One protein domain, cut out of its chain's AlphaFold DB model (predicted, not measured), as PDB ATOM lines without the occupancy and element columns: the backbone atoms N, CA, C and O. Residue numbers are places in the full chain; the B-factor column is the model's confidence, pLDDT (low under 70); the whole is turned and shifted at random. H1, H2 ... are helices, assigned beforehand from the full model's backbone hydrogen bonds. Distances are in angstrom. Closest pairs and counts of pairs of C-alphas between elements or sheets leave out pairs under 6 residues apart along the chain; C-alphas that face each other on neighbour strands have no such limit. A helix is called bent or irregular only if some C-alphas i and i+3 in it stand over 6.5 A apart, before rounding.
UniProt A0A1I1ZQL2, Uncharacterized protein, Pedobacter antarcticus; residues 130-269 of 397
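What this domain is: This is residues 130 to 269 of the 397 residues of an uncharacterized protein of Pedobacter antarcticus (UniProt A0A1I1ZQL2). One long helix, H1, runs through the domain, with H8 packed along it and with H5 and H7 joining it in a bundle, three helices side by side. H2 and H4 pack on H1 nearer its last residue, H3 packs on H4 away from H1, and short H6 packs on H8. The printed part has 140 residues with eight named helices, H1 to H8 in order, and no named strand: all helix, compact, radius of gyration of the C-alphas 15.2 A, spans 42 by 36 by 27 A.

How they stand to each other: H1, residues 130 to 157, is the hub, touching five helices. With residues 153 to 157 alone it touches H2, residues 161 to 165, only at the corner; the closest C-alphas, Met 154 and Trp 161, are 5.9 A apart. H3, residues 168 to 182, touches H4, residues 189 to 195, with residues 174 to 178 alone, about perpendicular at 75 degrees; closest C-alphas Val 174 and Tyr 195, 5.9 A. H5, residues 198 to 207, touches H7, residues 219 to 237, at a shallow tilt of 14 degrees, opposite ways; closest C-alphas Thr 198 and Asn 230, 6.6 A. H6, residues 209 to 215, touches H8, residues 244 to 264; closest C-alphas Phe 215 and Lys 260, 5.4 A. H8 touches H1 at a shallow tilt of 27 degrees, the same way; closest C-alphas Ile 141 and His 254, 6.0 A. Each O i to N i+4 pair is within hydrogen-bond range in H1, H2 and H5, against 10 of 11 in H3, 14 of 15 in H7, 15 of 17 in H8, and 1 of 3 in H4 and H6, whose O i to N i+3 counts are 3 of 4 and 2 of 4.

Where its parts are: H1 spans 39.8 A from C-alpha 130 at (95.626, 123.689, 125.330); H8 spans 30.1 A, ending at C-alpha 264 (100.870, 103.672, 104.812). H6 and H8 are irregular: C-alphas 211 and 214 are 7.4 A apart, 257 and 260 7.7 A.

The domain as a whole: The farthest C-alphas, Gly 158 and Pro 241, are 42.9 A apart. The printed part has no cut and no long link; residue 269 alone is under 70 in pLDDT.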
ATOM      1  N   ARG A 130      94.864 123.330 126.538       86.19
ATOM      2  CA  ARG A 130      95.626 123.689 125.330       86.19
ATOM      3  C   ARG A 130      97.086 123.246 125.423       86.19
ATOM      4  O   ARG A 130      97.611 122.685 124.467       86.19
ATOM      5  N   LEU A 131      97.740 123.425 126.569       89.62
ATOM      6  CA  LEU A 131      99.123 122.981 126.751       89.62
ATOM      7  C   LEU A 131      99.260 121.453 126.644       89.62
ATOM      8  O   LEU A 131     100.147 120.962 125.944       89.62
ATOM      9  N   GLN A 132      98.379 120.692 127.298       86.69
ATOM     10  CA  GLN A 132      98.362 119.226 127.199       86.69
ATOM     11  C   GLN A 132      98.076 118.759 125.769       86.69
ATOM     12  O   GLN A 132      98.749 117.865 125.257       86.69
ATOM     13  N   ARG A 133      97.120 119.412 125.102       85.25
ATOM     14  CA  ARG A 133      96.773 119.163 123.704       85.25
ATOM     15  C   ARG A 133      97.970 119.390 122.786       85.25
ATOM     16  O   ARG A 133      98.261 118.537 121.954       85.25
ATOM     17  N   ALA A 134      98.690 120.497 122.965       91.88
ATOM     18  CA  ALA A 134      99.883 120.803 122.187       91.88
ATOM     19  C   ALA A 134     100.988 119.758 122.387       91.88
ATOM     20  O   ALA A 134     101.518 119.249 121.401       91.88
ATOM     21  N   LYS A 135     101.284 119.383 123.643       91.94
ATOM     22  CA  LYS A 135     102.269 118.337 123.987       91.94
ATOM     23  C   LYS A 135     102.014 117.042 123.235       91.94
ATOM     24  O   LYS A 135     102.929 116.454 122.662       91.94
ATOM     25  N   LEU A 136     100.759 116.619 123.235       88.88
ATOM     26  CA  LEU A 136     100.357 115.385 122.599       88.88
ATOM     27  C   LEU A 136     100.511 115.464 121.068       88.88
ATOM     28  O   LEU A 136     101.155 114.588 120.496       88.88
ATOM     29  N   ILE A 137     100.023 116.529 120.413       89.25
ATOM     30  CA  ILE A 137     100.126 116.664 118.945       89.25
ATOM     31  C   ILE A 137     101.594 116.735 118.506       89.25
ATOM     32  O   ILE A 137     101.995 116.087 117.540       89.25
ATOM     33  N   ILE A 138     102.414 117.506 119.228       94.50
ATOM     34  CA  ILE A 138     103.849 117.638 118.949       94.50
ATOM     35  C   ILE A 138     104.539 116.277 119.074       94.50
ATOM     36  O   ILE A 138     105.276 115.888 118.168       94.50
ATOM     37  N   SER A 139     104.278 115.543 120.160       92.31
ATOM     38  CA  SER A 139     104.845 114.211 120.388       92.31
ATOM     39  C   SER A 139     104.502 113.243 119.253       92.31
ATOM     40  O   SER A 139     105.378 112.542 118.749       92.31
ATOM     41  N   GLU A 140     103.254 113.248 118.783       89.62
ATOM     42  CA  GLU A 140     102.814 112.412 117.663       89.62
ATOM     43  C   GLU A 140     103.531 112.743 116.362       89.62
ATOM     44  O   GLU A 140     104.007 111.834 115.680       89.62
ATOM     45  N   ILE A 141     103.664 114.031 116.036       94.00
ATOM     46  CA  ILE A 141     104.403 114.455 114.845       94.00
ATOM     47  C   ILE A 141     105.855 114.001 114.937       94.00
ATOM     48  O   ILE A 141     106.372 113.404 113.992       94.00
ATOM     49  N   GLU A 142     106.528 114.255 116.059       95.88
ATOM     50  CA  GLU A 142     107.931 113.878 116.200       95.88
ATOM     51  C   GLU A 142     108.125 112.360 116.125       95.88
ATOM     52  O   GLU A 142     108.995 111.896 115.390       95.88
ATOM     53  N   ASN A 143     107.294 111.580 116.818       93.44
ATOM     54  CA  ASN A 143     107.377 110.120 116.806       93.44
ATOM     55  C   ASN A 143     107.024 109.536 115.435       93.44
ATOM     56  O   ASN A 143     107.708 108.628 114.964       93.44
ATOM     57  N   GLY A 144     106.023 110.096 114.751       92.94
ATOM     58  CA  GLY A 144     105.680 109.722 113.381       92.94
ATOM     59  C   GLY A 144     106.840 109.965 112.414       92.94
ATOM     60  O   GLY A 144     107.175 109.092 111.615       92.94
ATOM     61  N   LEU A 145     107.518 111.112 112.526       96.56
ATOM     62  CA  LEU A 145     108.702 111.418 111.719       96.56
ATOM     63  C   LEU A 145     109.904 110.523 112.072       96.56
ATOM     64  O   LEU A 145     110.588 110.057 111.161       96.56
ATOM     65  N   ARG A 146     110.158 110.243 113.358       97.06
ATOM     66  CA  ARG A 146     111.212 109.306 113.797       97.06
ATOM     67  C   ARG A 146     110.984 107.910 113.235       97.06
ATOM     68  O   ARG A 146     111.906 107.321 112.672       97.06
ATOM     69  N   PHE A 147     109.748 107.420 113.317       95.00
ATOM     70  CA  PHE A 147     109.361 106.144 112.730       95.00
ATOM     71  C   PHE A 147     109.593 106.138 111.218       95.00
ATOM     72  O   PHE A 147     110.235 105.226 110.703       95.00
ATOM     73  N   ALA A 148     109.145 107.184 110.512       94.94
ATOM     74  CA  ALA A 148     109.372 107.327 109.076       94.94
ATOM     75  C   ALA A 148     110.858 107.205 108.728       94.94
ATOM     76  O   ALA A 148     111.229 106.492 107.799       94.94
ATOM     77  N   ILE A 149     111.703 107.917 109.479       97.19
ATOM     78  CA  ILE A 149     113.147 107.940 109.265       97.19
ATOM     79  C   ILE A 149     113.741 106.555 109.471       97.19
ATOM     80  O   ILE A 149     114.458 106.075 108.594       97.19
ATOM     81  N   LYS A 150     113.409 105.917 110.594       95.75
ATOM     82  CA  LYS A 150     113.862 104.570 110.930       95.75
ATOM     83  C   LYS A 150     113.499 103.585 109.825       95.75
ATOM     84  O   LYS A 150     114.390 102.960 109.263       95.75
ATOM     85  N   GLU A 151     112.225 103.517 109.452       94.62
ATOM     86  CA  GLU A 151     111.753 102.582 108.431       94.62
ATOM     87  C   GLU A 151     112.396 102.841 107.071       94.62
ATOM     88  O   GLU A 151     112.884 101.922 106.419       94.62
ATOM     89  N   VAL A 152     112.426 104.090 106.609       95.94
ATOM     90  CA  VAL A 152     112.943 104.410 105.274       95.94
ATOM     91  C   VAL A 152     114.444 104.170 105.196       95.94
ATOM     92  O   VAL A 152     114.907 103.521 104.260       95.94
ATOM     93  N   LEU A 153     115.215 104.676 106.160       97.12
ATOM     94  CA  LEU A 153     116.670 104.584 106.099       97.12
ATOM     95  C   LEU A 153     117.164 103.169 106.385       97.12
ATOM     96  O   LEU A 153     118.080 102.722 105.699       97.12
ATOM     97  N   MET A 154     116.530 102.440 107.306       95.62
ATOM     98  CA  MET A 154     116.852 101.031 107.543       95.62
ATOM     99  C   MET A 154     116.564 100.181 106.301       95.62
ATOM    100  O   MET A 154     117.408  99.381 105.904       95.62
ATOM    101  N   ASN A 155     115.427 100.397 105.629       95.50
ATOM    102  CA  ASN A 155     115.074  99.639 104.426       95.50
ATOM    103  C   ASN A 155     115.973  99.960 103.218       95.50
ATOM    104  O   ASN A 155     116.225  99.081 102.396       95.50
ATOM    105  N   VAL A 156     116.447 101.202 103.079       96.69
ATOM    106  CA  VAL A 156     117.267 101.624 101.926       96.69
ATOM    107  C   VAL A 156     118.762 101.376 102.149       96.69
ATOM    108  O   VAL A 156     119.471 101.032 101.204       96.69
ATOM    109  N   TYR A 157     119.253 101.560 103.375       96.31
ATOM    110  CA  TYR A 157     120.686 101.586 103.683       96.31
ATOM    111  C   TYR A 157     121.140 100.494 104.665       96.31
ATOM    112  O   TYR A 157     122.338 100.382 104.916       96.31
ATOM    113  N   GLY A 158     120.227  99.664 105.176       95.56
ATOM    114  CA  GLY A 158     120.532  98.562 106.093       95.56
ATOM    115  C   GLY A 158     120.718  99.004 107.546       95.56
ATOM    116  O   GLY A 158     120.492 100.159 107.895       95.56
ATOM    117  N   GLU A 159     121.138  98.082 108.415       93.62
ATOM    118  CA  GLU A 159     121.200  98.287 109.877       93.62
ATOM    119  C   GLU A 159     122.138  99.427 110.315       93.62
ATOM    120  O   GLU A 159     121.868 100.108 111.303       93.62
ATOM    121  N   ASN A 160     123.196  99.695 109.542       94.81
ATOM    122  CA  ASN A 160     124.193 100.730 109.839       94.81
ATOM    123  C   ASN A 160     123.816 102.123 109.305       94.81
ATOM    124  O   ASN A 160     124.646 103.033 109.317       94.81
ATOM    125  N   TRP A 161     122.566 102.334 108.873       96.81
ATOM    126  CA  TRP A 161     122.105 103.601 108.293       96.81
ATOM    127  C   TRP A 161     122.447 104.833 109.147       96.81
ATOM    128  O   TRP A 161     122.761 105.892 108.601       96.81
ATOM    129  N   TRP A 162     122.441 104.703 110.477       96.69
ATOM    130  CA  TRP A 162     122.817 105.784 111.389       96.69
ATOM    131  C   TRP A 162     124.280 106.207 111.216       96.69
ATOM    132  O   TRP A 162     124.581 107.391 111.058       96.69
ATOM    133  N   LEU A 163     125.195 105.237 111.171       95.38
ATOM    134  CA  LEU A 163     126.633 105.466 111.008       95.38
ATOM    135  C   LEU A 163     127.020 105.840 109.569       95.38
ATOM    136  O   LEU A 163     127.999 106.555 109.350       95.38
ATOM    137  N   ASP A 164     126.222 105.441 108.586       95.00
ATOM    138  CA  ASP A 164     126.600 105.621 107.184       95.00
ATOM    139  C   ASP A 164     125.953 106.848 106.530       95.00
ATOM    140  O   ASP A 164     126.468 107.366 105.534       95.00
ATOM    141  N   LYS A 165     124.793 107.294 107.031       96.31
ATOM    142  CA  LYS A 165     123.927 108.256 106.320       96.31
ATOM    143  C   LYS A 165     123.508 109.470 107.133       96.31
ATOM    144  O   LYS A 165     122.963 110.410 106.548       96.31
ATOM    145  N   ILE A 166     123.743 109.479 108.442       96.94
ATOM    146  CA  ILE A 166     123.439 110.629 109.296       96.94
ATOM    147  C   ILE A 166     124.678 111.511 109.431       96.94
ATOM    148  O   ILE A 166     125.788 111.024 109.616       96.94
ATOM    149  N   ASP A 167     124.475 112.822 109.303       95.88
ATOM    150  CA  ASP A 167     125.530 113.828 109.425       95.88
ATOM    151  C   ASP A 167     126.199 113.765 110.802       95.88
ATOM    152  O   ASP A 167     125.510 113.724 111.824       95.88
ATOM    153  N   GLU A 168     127.531 113.839 110.825       95.81
ATOM    154  CA  GLU A 168     128.328 113.691 112.049       95.81
ATOM    155  C   GLU A 168     127.894 114.671 113.139       95.81
ATOM    156  O   GLU A 168     127.752 114.285 114.290       95.81
ATOM    157  N   LYS A 169     127.560 115.919 112.782       96.25
ATOM    158  CA  LYS A 169     127.110 116.911 113.771       96.25
ATOM    159  C   LYS A 169     125.801 116.521 114.455       96.25
ATOM    160  O   LYS A 169     125.616 116.846 115.624       96.25
ATOM    161  N   ILE A 170     124.880 115.882 113.728       96.69
ATOM    162  CA  ILE A 170     123.629 115.388 114.319       96.69
ATOM    163  C   ILE A 170     123.949 114.224 115.253       96.69
ATOM    164  O   ILE A 170     123.440 114.209 116.368       96.69
ATOM    165  N   ARG A 171     124.804 113.291 114.817       96.06
ATOM    166  CA  ARG A 171     125.210 112.147 115.638       96.06
ATOM    167  C   ARG A 171     125.880 112.577 116.928       96.06
ATOM    168  O   ARG A 171     125.350 112.251 117.976       96.06
ATOM    169  N   SER A 172     126.933 113.393 116.864       94.94
ATOM    170  CA  SER A 172     127.637 113.850 118.067       94.94
ATOM    171  C   SER A 172     126.684 114.547 119.039       94.94
ATOM    172  O   SER A 172     126.696 114.257 120.226       94.94
ATOM    173  N   SER A 173     125.779 115.396 118.533       95.81
ATOM    174  CA  SER A 173     124.776 116.053 119.380       95.81
ATOM    175  C   SER A 173     123.810 115.074 120.054       95.81
ATOM    176  O   SER A 173     123.320 115.376 121.137       95.81
ATOM    177  N   VAL A 174     123.462 113.968 119.399       96.12
ATOM    178  CA  VAL A 174     122.562 112.942 119.936       96.12
ATOM    179  C   VAL A 174     123.302 112.030 120.913       96.12
ATOM    180  O   VAL A 174     122.770 111.721 121.978       96.12
ATOM    181  N   ASP A 175     124.537 111.656 120.584       94.44
ATOM    182  CA  ASP A 175     125.407 110.838 121.423       94.44
ATOM    183  C   ASP A 175     125.708 111.554 122.746       94.44
ATOM    184  O   ASP A 175     125.617 110.933 123.802       94.44
ATOM    185  N   ASP A 176     125.953 112.870 122.718       95.12
ATOM    186  CA  ASP A 176     126.124 113.692 123.923       95.12
ATOM    187  C   ASP A 176     124.873 113.662 124.821       95.12
ATOM    188  O   ASP A 176     124.975 113.543 126.045       95.12
ATOM    189  N   VAL A 177     123.675 113.736 124.223       94.25
ATOM    190  CA  VAL A 177     122.403 113.660 124.960       94.25
ATOM    191  C   VAL A 177     122.238 112.282 125.596       94.25
ATOM    192  O   VAL A 177     121.945 112.203 126.790       94.25
ATOM    193  N   TYR A 178     122.460 111.209 124.839       95.12
ATOM    194  CA  TYR A 178     122.343 109.841 125.342       95.12
ATOM    195  C   TYR A 178     123.361 109.562 126.457       95.12
ATOM    196  O   TYR A 178     122.993 109.106 127.541       95.12
ATOM    197  N   LEU A 179     124.626 109.934 126.241       94.56
ATOM    198  CA  LEU A 179     125.702 109.796 127.220       94.56
ATOM    199  C   LEU A 179     125.384 110.552 128.514       94.56
ATOM    200  O   LEU A 179     125.621 110.028 129.600       94.56
ATOM    201  N   SER A 180     124.804 111.753 128.423       94.25
ATOM    202  CA  SER A 180     124.410 112.527 129.607       94.25
ATOM    203  C   SER A 180     123.323 111.847 130.446       94.25
ATOM    204  O   SER A 180     123.275 112.047 131.658       94.25
ATOM    205  N   GLN A 181     122.457 111.048 129.814       94.38
ATOM    206  CA  GLN A 181     121.326 110.394 130.473       94.38
ATOM    207  C   GLN A 181     121.676 109.007 131.016       94.38
ATOM    208  O   GLN A 181     121.195 108.646 132.089       94.38
ATOM    209  N   PHE A 182     122.513 108.246 130.305       94.81
ATOM    210  CA  PHE A 182     122.787 106.838 130.628       94.81
ATOM    211  C   PHE A 182     124.244 106.551 131.008       94.81
ATOM    212  O   PHE A 182     124.528 105.491 131.557       94.81
ATOM    213  N   GLY A 183     125.172 107.480 130.764       93.81
ATOM    214  CA  GLY A 183     126.591 107.310 131.095       93.81
ATOM    215  C   GLY A 183     127.356 106.346 130.181       93.81
ATOM    216  O   GLY A 183     128.508 106.031 130.469       93.81
ATOM    217  N   GLU A 184     126.752 105.900 129.077       92.38
ATOM    218  CA  GLU A 184     127.359 105.010 128.085       92.38
ATOM    219  C   GLU A 184     127.112 105.500 126.651       92.38
ATOM    220  O   GLU A 184     126.246 106.342 126.411       92.38
ATOM    221  N   THR A 185     127.874 104.971 125.690       91.00
ATOM    222  CA  THR A 185     127.685 105.238 124.259       91.00
ATOM    223  C   THR A 185     127.166 103.995 123.547       91.00
ATOM    224  O   THR A 185     127.563 102.868 123.841       91.00
ATOM    225  N   ILE A 186     126.282 104.205 122.573       92.38
ATOM    226  CA  ILE A 186     125.738 103.154 121.712       92.38
ATOM    227  C   ILE A 186     125.833 103.597 120.250       92.38
ATOM    228  O   ILE A 186     126.008 104.774 119.963       92.38
ATOM    229  N   SER A 187     125.696 102.659 119.315       89.81
ATOM    230  CA  SER A 187     125.689 102.933 117.867       89.81
ATOM    231  C   SER A 187     124.374 102.545 117.181       89.81
ATOM    232  O   SER A 187     124.247 102.627 115.959       89.81
ATOM    233  N   GLN A 188     123.382 102.106 117.959       91.94
ATOM    234  CA  GLN A 188     122.123 101.585 117.437       91.94
ATOM    235  C   GLN A 188     121.200 102.729 117.005       91.94
ATOM    236  O   GLN A 188     120.507 103.333 117.823       91.94
ATOM    237  N   GLY A 189     121.132 102.979 115.695       90.75
ATOM    238  CA  GLY A 189     120.274 104.016 115.106       90.75
ATOM    239  C   GLY A 189     118.802 103.918 115.500       90.75
ATOM    240  O   GLY A 189     118.131 104.931 115.668       90.75
ATOM    241  N   ASN A 190     118.322 102.691 115.707       92.12
ATOM    242  CA  ASN A 190     116.953 102.401 116.128       92.12
ATOM    243  C   ASN A 190     116.596 102.943 117.517       92.12
ATOM    244  O   ASN A 190     115.407 103.067 117.786       92.12
ATOM    245  N   ILE A 191     117.600 103.211 118.358       93.81
ATOM    246  CA  ILE A 191     117.460 103.809 119.690       93.81
ATOM    247  C   ILE A 191     117.831 105.292 119.619       93.81
ATOM    248  O   ILE A 191     117.090 106.147 120.086       93.81
ATOM    249  N   LEU A 192     118.958 105.622 118.979       96.19
ATOM    250  CA  LEU A 192     119.480 106.993 118.939       96.19
ATOM    251  C   LEU A 192     118.532 107.984 118.241       96.19
ATOM    252  O   LEU A 192     118.497 109.161 118.601       96.19
ATOM    253  N   ILE A 193     117.708 107.525 117.293       96.88
ATOM    254  CA  ILE A 193     116.690 108.366 116.651       96.88
ATOM    255  C   ILE A 193     115.687 108.964 117.657       96.88
ATOM    256  O   ILE A 193     115.202 110.074 117.430       96.88
ATOM    257  N   ASP A 194     115.436 108.310 118.794       95.56
ATOM    258  CA  ASP A 194     114.498 108.782 119.825       95.56
ATOM    259  C   ASP A 194     115.019 110.002 120.600       95.56
ATOM    260  O   ASP A 194     114.239 110.785 121.139       95.56
ATOM    261  N   TYR A 195     116.328 110.248 120.544       95.94
ATOM    262  CA  TYR A 195     117.011 111.367 121.203       95.94
ATOM    263  C   TYR A 195     117.251 112.551 120.257       95.94
ATOM    264  O   TYR A 195     117.962 113.505 120.575       95.94
ATOM    265  N   THR A 196     116.648 112.513 119.068       96.94
ATOM    266  CA  THR A 196     116.696 113.622 118.115       96.94
ATOM    267  C   THR A 196     115.654 114.698 118.421       96.94
ATOM    268  O   THR A 196     114.540 114.419 118.864       96.94
ATOM    269  N   PHE A 197     115.992 115.954 118.119       95.50
ATOM    270  CA  PHE A 197     115.064 117.087 118.188       95.50
ATOM    271  C   PHE A 197     114.371 117.336 116.842       95.50
ATOM    272  O   PHE A 197     114.870 116.929 115.793       95.50
ATOM    273  N   THR A 198     113.273 118.102 116.844       96.50
ATOM    274  CA  THR A 198     112.489 118.442 115.638       96.50
ATOM    275  C   THR A 198     113.363 118.890 114.454       96.50
ATOM    276  O   THR A 198     113.182 118.450 113.321       96.50
ATOM    277  N   MET A 199     114.365 119.737 114.713       97.62
ATOM    278  CA  MET A 199     115.248 120.266 113.667       97.62
ATOM    279  C   MET A 199     116.263 119.240 113.144       97.62
ATOM    280  O   MET A 199     116.686 119.339 111.989       97.62
ATOM    281  N   HIS A 200     116.625 118.233 113.944       98.19
ATOM    282  CA  HIS A 200     117.406 117.092 113.463       98.19
ATOM    283  C   HIS A 200     116.572 116.274 112.474       98.19
ATOM    284  O   HIS A 200     117.039 116.022 111.364       98.19
ATOM    285  N   LEU A 201     115.313 115.967 112.817       98.31
ATOM    286  CA  LEU A 201     114.376 115.253 111.939       98.31
ATOM    287  C   LEU A 201     114.207 115.977 110.596       98.31
ATOM    288  O   LEU A 201     114.339 115.358 109.538       98.31
ATOM    289  N   LYS A 202     114.018 117.308 110.634       98.44
ATOM    290  CA  LYS A 202     113.985 118.167 109.436       98.44
ATOM    291  C   LYS A 202     115.213 117.933 108.558       98.44
ATOM    292  O   LYS A 202     115.083 117.648 107.370       98.44
ATOM    293  N   LYS A 203     116.413 118.070 109.132       98.25
ATOM    294  CA  LYS A 203     117.673 117.984 108.384       98.25
ATOM    295  C   LYS A 203     117.881 116.593 107.785       98.25
ATOM    296  O   LYS A 203     118.256 116.508 106.620       98.25
ATOM    297  N   ILE A 204     117.587 115.532 108.539       98.38
ATOM    298  CA  ILE A 204     117.686 114.146 108.060       98.38
ATOM    299  C   ILE A 204     116.783 113.942 106.836       98.38
ATOM    300  O   ILE A 204     117.262 113.521 105.783       98.38
ATOM    301  N   ILE A 205     115.504 114.316 106.934       98.31
ATOM    302  CA  ILE A 205     114.538 114.151 105.836       98.31
ATOM    303  C   ILE A 205     114.921 114.994 104.611       98.31
ATOM    304  O   ILE A 205     114.804 114.526 103.481       98.31
ATOM    305  N   LEU A 206     115.406 116.228 104.796       98.19
ATOM    306  CA  LEU A 206     115.776 117.107 103.678       98.19
ATOM    307  C   LEU A 206     117.026 116.647 102.916       98.19
ATOM    308  O   LEU A 206     117.109 116.896 101.707       98.19
ATOM    309  N   VAL A 207     117.988 116.021 103.604       98.06
ATOM    310  CA  VAL A 207     119.188 115.431 102.984       98.06
ATOM    311  C   VAL A 207     118.805 114.215 102.141       98.06
ATOM    312  O   VAL A 207     119.254 114.098 101.004       98.06
ATOM    313  N   HIS A 208     117.903 113.378 102.653       97.94
ATOM    314  CA  HIS A 208     117.413 112.157 101.999       97.94
ATOM    315  C   HIS A 208     116.059 112.375 101.302       97.94
ATOM    316  O   HIS A 208     115.181 111.515 101.285       97.94
ATOM    317  N   TRP A 209     115.834 113.574 100.748       98.06
ATOM    318  CA  TRP A 209     114.503 113.978 100.274       98.06
ATOM    319  C   TRP A 209     113.923 113.038  99.212       98.06
ATOM    320  O   TRP A 209     112.709 112.846  99.149       98.06
ATOM    321  N   LYS A 210     114.773 112.446  98.369       97.62
ATOM    322  CA  LYS A 210     114.337 111.550  97.295       97.62
ATOM    323  C   LYS A 210     113.578 110.349  97.865       97.62
ATOM    324  O   LYS A 210     112.506 110.019  97.359       97.62
ATOM    325  N   GLU A 211     114.080 109.774  98.952       97.31
ATOM    326  CA  GLU A 211     113.522 108.610  99.638       97.31
ATOM    327  C   GLU A 211     112.221 108.952 100.391       97.31
ATOM    328  O   GLU A 211     111.299 108.135 100.452       97.31
ATOM    329  N   PHE A 212     112.109 110.184 100.905       97.31
ATOM    330  CA  PHE A 212     110.954 110.649 101.685       97.31
ATOM    331  C   PHE A 212     109.858 111.352 100.873       97.31
ATOM    332  O   PHE A 212     108.739 111.503 101.360       97.31
ATOM    333  N   SER A 213     110.145 111.777  99.641       96.06
ATOM    334  CA  SER A 213     109.259 112.636  98.837       96.06
ATOM    335  C   SER A 213     107.828 112.106  98.684       96.06
ATOM    336  O   SER A 213     106.889 112.897  98.602       96.06
ATOM    337  N   LYS A 214     107.638 110.781  98.720       94.25
ATOM    338  CA  LYS A 214     106.322 110.128  98.647       94.25
ATOM    339  C   LYS A 214     105.387 110.454  99.822       94.25
ATOM    340  O   LYS A 214     104.172 110.454  99.634       94.25
ATOM    341  N   PHE A 215     105.928 110.753 101.006       93.44
ATOM    342  CA  PHE A 215     105.137 111.013 102.218       93.44
ATOM    343  C   PHE A 215     104.649 112.457 102.331       93.44
ATOM    344  O   PHE A 215     103.734 112.736 103.096       93.44
ATOM    345  N   PHE A 216     105.226 113.377 101.563       95.00
ATOM    346  CA  PHE A 216     104.991 114.807 101.734       95.00
ATOM    347  C   PHE A 216     104.391 115.432 100.469       95.00
ATOM    348  O   PHE A 216     104.287 114.793  99.418       95.00
ATOM    349  N   ILE A 217     103.924 116.676 100.574       92.81
ATOM    350  CA  ILE A 217     103.392 117.427  99.427       92.81
ATOM    351  C   ILE A 217     104.548 117.958  98.577       92.81
ATOM    352  O   ILE A 217     104.611 117.726  97.373       92.81
ATOM    353  N   SER A 218     105.477 118.681  99.204       97.19
ATOM    354  CA  SER A 218     106.677 119.206  98.555       97.19
ATOM    355  C   SER A 218     107.776 119.476  99.580       97.19
ATOM    356  O   SER A 218     107.500 119.592 100.774       97.19
ATOM    357  N   LYS A 219     109.021 119.632  99.109       97.75
ATOM    358  CA  LYS A 219     110.177 119.917  99.975       97.75
ATOM    359  C   LYS A 219     109.994 121.217 100.755       97.75
ATOM    360  O   LYS A 219     110.255 121.264 101.951       97.75
ATOM    361  N   ARG A 220     109.503 122.251 100.064       97.62
ATOM    362  CA  ARG A 220     109.250 123.581 100.630       97.62
ATOM    363  C   ARG A 220     108.123 123.562 101.660       97.62
ATOM    364  O   ARG A 220     108.245 124.214 102.689       97.62
ATOM    365  N   ASP A 221     107.043 122.835 101.380       96.81
ATOM    366  CA  ASP A 221     105.931 122.702 102.325       96.81
ATOM    367  C   ASP A 221     106.388 121.974 103.593       96.81
ATOM    368  O   ASP A 221     106.240 122.528 104.676       96.81
ATOM    369  N   PHE A 222     107.055 120.819 103.463       98.25
ATOM    370  CA  PHE A 222     107.624 120.092 104.605       98.25
ATOM    371  C   PHE A 222     108.517 120.990 105.471       98.25
ATOM    372  O   PHE A 222     108.325 121.084 106.681       98.25
ATOM    373  N   GLU A 223     109.464 121.694 104.848       98.12
ATOM    374  CA  GLU A 223     110.358 122.618 105.543       98.12
ATOM    375  C   GLU A 223     109.590 123.708 106.303       98.12
ATOM    376  O   GLU A 223     109.859 123.925 107.486       98.12
ATOM    377  N   SER A 224     108.598 124.329 105.660       98.12
ATOM    378  CA  SER A 224     107.777 125.368 106.283       98.12
ATOM    379  C   SER A 224     106.958 124.840 107.463       98.12
ATOM    380  O   SER A 224     106.904 125.500 108.501       98.12
ATOM    381  N   GLN A 225     106.352 123.653 107.348       98.12
ATOM    382  CA  GLN A 225     105.556 123.077 108.437       98.12
ATOM    383  C   GLN A 225     106.422 122.718 109.647       98.12
ATOM    384  O   GLN A 225     106.034 122.991 110.781       98.12
ATOM    385  N   VAL A 226     107.618 122.161 109.429       98.00
ATOM    386  CA  VAL A 226     108.520 121.811 110.535       98.00
ATOM    387  C   VAL A 226     109.094 123.059 111.219       98.00
ATOM    388  O   VAL A 226     109.291 123.067 112.434       98.00
ATOM    389  N   GLU A 227     109.315 124.146 110.479       97.81
ATOM    390  CA  GLU A 227     109.694 125.432 111.077       97.81
ATOM    391  C   GLU A 227     108.587 126.005 111.957       97.81
ATOM    392  O   GLU A 227     108.861 126.375 113.100       97.81
ATOM    393  N   LYS A 228     107.338 126.017 111.470       97.69
ATOM    394  CA  LYS A 228     106.174 126.429 112.270       97.69
ATOM    395  C   LYS A 228     106.010 125.562 113.518       97.69
ATOM    396  O   LYS A 228     105.846 126.101 114.611       97.69
ATOM    397  N   LEU A 229     106.148 124.240 113.381       98.00
ATOM    398  CA  LEU A 229     106.129 123.300 114.503       98.00
ATOM    399  C   LEU A 229     107.168 123.677 115.559       98.00
ATOM    400  O   LEU A 229     106.853 123.745 116.742       98.00
ATOM    401  N   ASN A 230     108.400 123.968 115.137       97.31
ATOM    402  CA  ASN A 230     109.479 124.330 116.049       97.31
ATOM    403  C   ASN A 230     109.230 125.672 116.765       97.31
ATOM    404  O   ASN A 230     109.690 125.855 117.891       97.31
ATOM    405  N   LEU A 231     108.498 126.614 116.154       96.44
ATOM    406  CA  LEU A 231     108.067 127.833 116.848       96.44
ATOM    407  C   LEU A 231     107.147 127.486 118.024       96.44
ATOM    408  O   LEU A 231     107.445 127.877 119.149       96.44
ATOM    409  N   ILE A 232     106.096 126.701 117.776       96.56
ATOM    410  CA  ILE A 232     105.099 126.331 118.794       96.56
ATOM    411  C   ILE A 232     105.714 125.410 119.860       96.56
ATOM    412  O   ILE A 232     105.484 125.600 121.051       96.56
ATOM    413  N   ARG A 233     106.577 124.469 119.456       96.00
ATOM    414  CA  ARG A 233     107.305 123.557 120.353       96.00
ATOM    415  C   ARG A 233     108.196 124.291 121.358       96.00
ATOM    416  O   ARG A 233     108.375 123.809 122.469       96.00
ATOM    417  N   ARG A 234     108.748 125.461 121.014       94.44
ATOM    418  CA  ARG A 234     109.502 126.285 121.981       94.44
ATOM    419  C   ARG A 234     108.597 126.926 123.028       94.44
ATOM    420  O   ARG A 234     108.986 126.994 124.189       94.44
ATOM    421  N   GLU A 235     107.413 127.380 122.628       93.06
ATOM    422  CA  GLU A 235     106.431 127.921 123.570       93.06
ATOM    423  C   GLU A 235     105.952 126.827 124.533       93.06
ATOM    424  O   GLU A 235     105.974 127.022 125.748       93.06
ATOM    425  N   GLU A 236     105.643 125.641 124.001       94.25
ATOM    426  CA  GLU A 236     105.255 124.465 124.785       94.25
ATOM    427  C   GLU A 236     106.354 124.041 125.774       94.25
ATOM    428  O   GLU A 236     106.089 123.955 126.972       94.25
ATOM    429  N   ALA A 237     107.599 123.868 125.313       88.88
ATOM    430  CA  ALA A 237     108.706 123.394 126.150       88.88
ATOM    431  C   ALA A 237     109.063 124.348 127.305       88.88
ATOM    432  O   ALA A 237     109.622 123.927 128.320       88.88
ATOM    433  N   HIS A 238     108.744 125.637 127.170       88.62
ATOM    434  CA  HIS A 238     108.914 126.637 128.226       88.62
ATOM    435  C   HIS A 238     107.640 126.861 129.058       88.62
ATOM    436  O   HIS A 238     107.600 127.805 129.847       88.62
ATOM    437  N   ASN A 239     106.616 126.009 128.899       83.62
ATOM    438  CA  ASN A 239     105.286 126.128 129.510       83.62
ATOM    439  C   ASN A 239     104.680 127.534 129.341       83.62
ATOM    440  O   ASN A 239     104.037 128.062 130.250       83.62
ATOM    441  N   ARG A 240     104.923 128.169 128.189       88.00
ATOM    442  CA  ARG A 240     104.325 129.463 127.852       88.00
ATOM    443  C   ARG A 240     102.873 129.267 127.403       88.00
ATOM    444  O   ARG A 240     102.504 128.159 127.003       88.00
ATOM    445  N   PRO A 241     102.033 130.318 127.462       86.75
ATOM    446  CA  PRO A 241     100.636 130.210 127.064       86.75
ATOM    447  C   PRO A 241     100.487 129.728 125.616       86.75
ATOM    448  O   PRO A 241     100.914 130.397 124.679       86.75
ATOM    449  N   ILE A 242      99.840 128.576 125.442       92.25
ATOM    450  CA  ILE A 242      99.415 128.075 124.134       92.25
ATOM    451  C   ILE A 242      98.045 128.671 123.834       92.25
ATOM    452  O   ILE A 242      97.119 128.526 124.633       92.25
ATOM    453  N   THR A 243      97.910 129.348 122.697       89.62
ATOM    454  CA  THR A 243      96.638 129.932 122.242       89.62
ATOM    455  C   THR A 243      95.812 128.918 121.450       89.62
ATOM    456  O   THR A 243      96.338 127.908 120.978       89.62
ATOM    457  N   LEU A 244      94.518 129.189 121.252       83.19
ATOM    458  CA  LEU A 244      93.676 128.369 120.373       83.19
ATOM    459  C   LEU A 244      94.221 128.330 118.936       83.19
ATOM    460  O   LEU A 244      94.223 127.274 118.310       83.19
ATOM    461  N   LEU A 245      94.752 129.455 118.443       87.88
ATOM    462  CA  LEU A 245      95.365 129.522 117.116       87.88
ATOM    463  C   LEU A 245      96.559 128.569 117.000       87.88
ATOM    464  O   LEU A 245      96.691 127.883 115.996       87.88
ATOM    465  N   ASN A 246      97.374 128.445 118.053       93.12
ATOM    466  CA  ASN A 246      98.476 127.483 118.053       93.12
ATOM    467  C   ASN A 246      97.984 126.034 117.974       93.12
ATOM    468  O   ASN A 246      98.646 125.213 117.347       93.12
ATOM    469  N   ILE A 247      96.843 125.707 118.588       88.31
ATOM    470  CA  ILE A 247      96.242 124.374 118.454       88.31
ATOM    471  C   ILE A 247      95.792 124.137 117.016       88.31
ATOM    472  O   ILE A 247      96.134 123.104 116.452       88.31
ATOM    473  N   ILE A 248      95.092 125.096 116.409       83.31
ATOM    474  CA  ILE A 248      94.654 125.005 115.007       83.31
ATOM    475  C   ILE A 248      95.862 124.816 114.076       83.31
ATOM    476  O   ILE A 248      95.856 123.909 113.243       83.31
ATOM    477  N   ASP A 249      96.924 125.604 114.266       92.12
ATOM    478  CA  ASP A 249      98.168 125.478 113.504       92.12
ATOM    479  C   ASP A 249      98.805 124.090 113.685       92.12
ATOM    480  O   ASP A 249      99.240 123.475 112.712       92.12
ATOM    481  N   LEU A 250      98.848 123.564 114.915       93.31
ATOM    482  CA  LEU A 250      99.369 122.221 115.193       93.31
ATOM    483  C   LEU A 250      98.542 121.124 114.513       93.31
ATOM    484  O   LEU A 250      99.126 120.167 114.006       93.31
ATOM    485  N   GLU A 251      97.215 121.253 114.468       85.75
ATOM    486  CA  GLU A 251      96.342 120.309 113.761       85.75
ATOM    487  C   GLU A 251      96.599 120.320 112.248       85.75
ATOM    488  O   GLU A 251      96.700 119.252 111.633       85.75
ATOM    489  N   GLU A 252      96.778 121.502 111.647       87.44
ATOM    490  CA  GLU A 252      97.132 121.617 110.227       87.44
ATOM    491  C   GLU A 252      98.512 121.002 109.948       87.44
ATOM    492  O   GLU A 252      98.671 120.215 109.008       87.44
ATOM    493  N   ILE A 253      99.511 121.318 110.780       94.56
ATOM    494  CA  ILE A 253     100.867 120.762 110.677       94.56
ATOM    495  C   ILE A 253     100.816 119.236 110.775       94.56
ATOM    496  O   ILE A 253     101.413 118.552 109.942       94.56
ATOM    497  N   HIS A 254     100.090 118.699 111.759       91.44
ATOM    498  CA  HIS A 254      99.915 117.262 111.938       91.44
ATOM    499  C   HIS A 254      99.358 116.619 110.667       91.44
ATOM    500  O   HIS A 254      99.936 115.663 110.146       91.44
ATOM    501  N   GLN A 255      98.272 117.166 110.115       84.81
ATOM    502  CA  GLN A 255      97.660 116.632 108.902       84.81
ATOM    503  C   GLN A 255      98.618 116.680 107.705       84.81
ATOM    504  O   GLN A 255      98.759 115.687 106.992       84.81
ATOM    505  N   ARG A 256      99.328 117.794 107.498       89.50
ATOM    506  CA  ARG A 256     100.270 117.937 106.376       89.50
ATOM    507  C   ARG A 256     101.485 117.019 106.478       89.50
ATOM    508  O   ARG A 256     101.977 116.559 105.448       89.50
ATOM    509  N   LEU A 257     101.979 116.773 107.689       93.56
ATOM    510  CA  LEU A 257     103.181 115.969 107.907       93.56
ATOM    511  C   LEU A 257     102.888 114.473 108.028       93.56
ATOM    512  O   LEU A 257     103.717 113.674 107.596       93.56
ATOM    513  N   LEU A 258     101.741 114.086 108.593       90.25
ATOM    514  CA  LEU A 258     101.479 112.691 108.944       90.25
ATOM    515  C   LEU A 258     100.380 112.016 108.121       90.25
ATOM    516  O   LEU A 258     100.387 110.793 108.080       90.25
ATOM    517  N   ALA A 259      99.473 112.722 107.430       84.19
ATOM    518  CA  ALA A 259      98.316 112.067 106.789       84.19
ATOM    519  C   ALA A 259      98.707 110.896 105.867       84.19
ATOM    520  O   ALA A 259      98.292 109.762 106.094       84.19
ATOM    521  N   LYS A 260      99.598 111.132 104.895       87.12
ATOM    522  CA  LYS A 260     100.076 110.072 103.986       87.12
ATOM    523  C   LYS A 260     100.896 108.993 104.697       87.12
ATOM    524  O   LYS A 260     100.962 107.860 104.233       87.12
ATOM    525  N   LEU A 261     101.583 109.356 105.777       87.62
ATOM    526  CA  LEU A 261     102.372 108.415 106.563       87.62
ATOM    527  C   LEU A 261     101.454 107.443 107.316       87.62
ATOM    528  O   LEU A 261     101.700 106.241 107.293       87.62
ATOM    529  N   LEU A 262     100.381 107.955 107.915       83.75
ATOM    530  CA  LEU A 262      99.367 107.172 108.616       83.75
ATOM    531  C   LEU A 262      98.572 106.271 107.663       83.75
ATOM    532  O   LEU A 262      98.233 105.153 108.039       83.75
ATOM    533  N   ASP A 263      98.343 106.706 106.419       81.44
ATOM    534  CA  ASP A 263      97.737 105.855 105.384       81.44
ATOM    535  C   ASP A 263      98.592 104.612 105.081       81.44
ATOM    536  O   ASP A 263      98.063 103.527 104.839       81.44
ATOM    537  N   ILE A 264      99.921 104.760 105.097       85.56
ATOM    538  CA  ILE A 264     100.870 103.672 104.812       85.56
ATOM    539  C   ILE A 264     101.123 102.819 106.061       85.56
ATOM    540  O   ILE A 264     101.278 101.602 105.951       85.56
ATOM    541  N   TYR A 265     101.137 103.438 107.244       84.38
ATOM    542  CA  TYR A 265     101.407 102.783 108.524       84.38
ATOM    543  C   TYR A 265     100.272 103.030 109.533       84.38
ATOM    544  O   TYR A 265     100.435 103.812 110.474       84.38
ATOM    545  N   PRO A 266      99.131 102.325 109.404       76.50
ATOM    546  CA  PRO A 266      97.973 102.533 110.275       76.50
ATOM    547  C   PRO A 266      98.254 102.281 111.761       76.50
ATOM    548  O   PRO A 266      97.580 102.855 112.615       76.50
ATOM    549  N   SER A 267      99.267 101.468 112.086       76.75
ATOM    550  CA  SER A 267      99.703 101.190 113.461       76.75
ATOM    551  C   SER A 267     100.235 102.416 114.206       76.75
ATOM    552  O   SER A 267     100.329 102.384 115.427       76.75
ATOM    553  N   LEU A 268     100.586 103.488 113.491       74.44
ATOM    554  CA  LEU A 268     100.997 104.765 114.080       74.44
ATOM    555  C   LEU A 268      99.815 105.664 114.428       74.44
ATOM    556  O   LEU A 268     100.014 106.754 114.965       74.44
ATOM    557  N   THR A 269      98.590 105.258 114.086       68.69
ATOM    558  CA  THR A 269      97.442 106.131 114.284       68.69
ATOM    559  C   THR A 269      97.162 106.291 115.765       68.69
ATOM    560  O   THR A 269      96.777 105.352 116.458       68.69
TER     561      THR A 269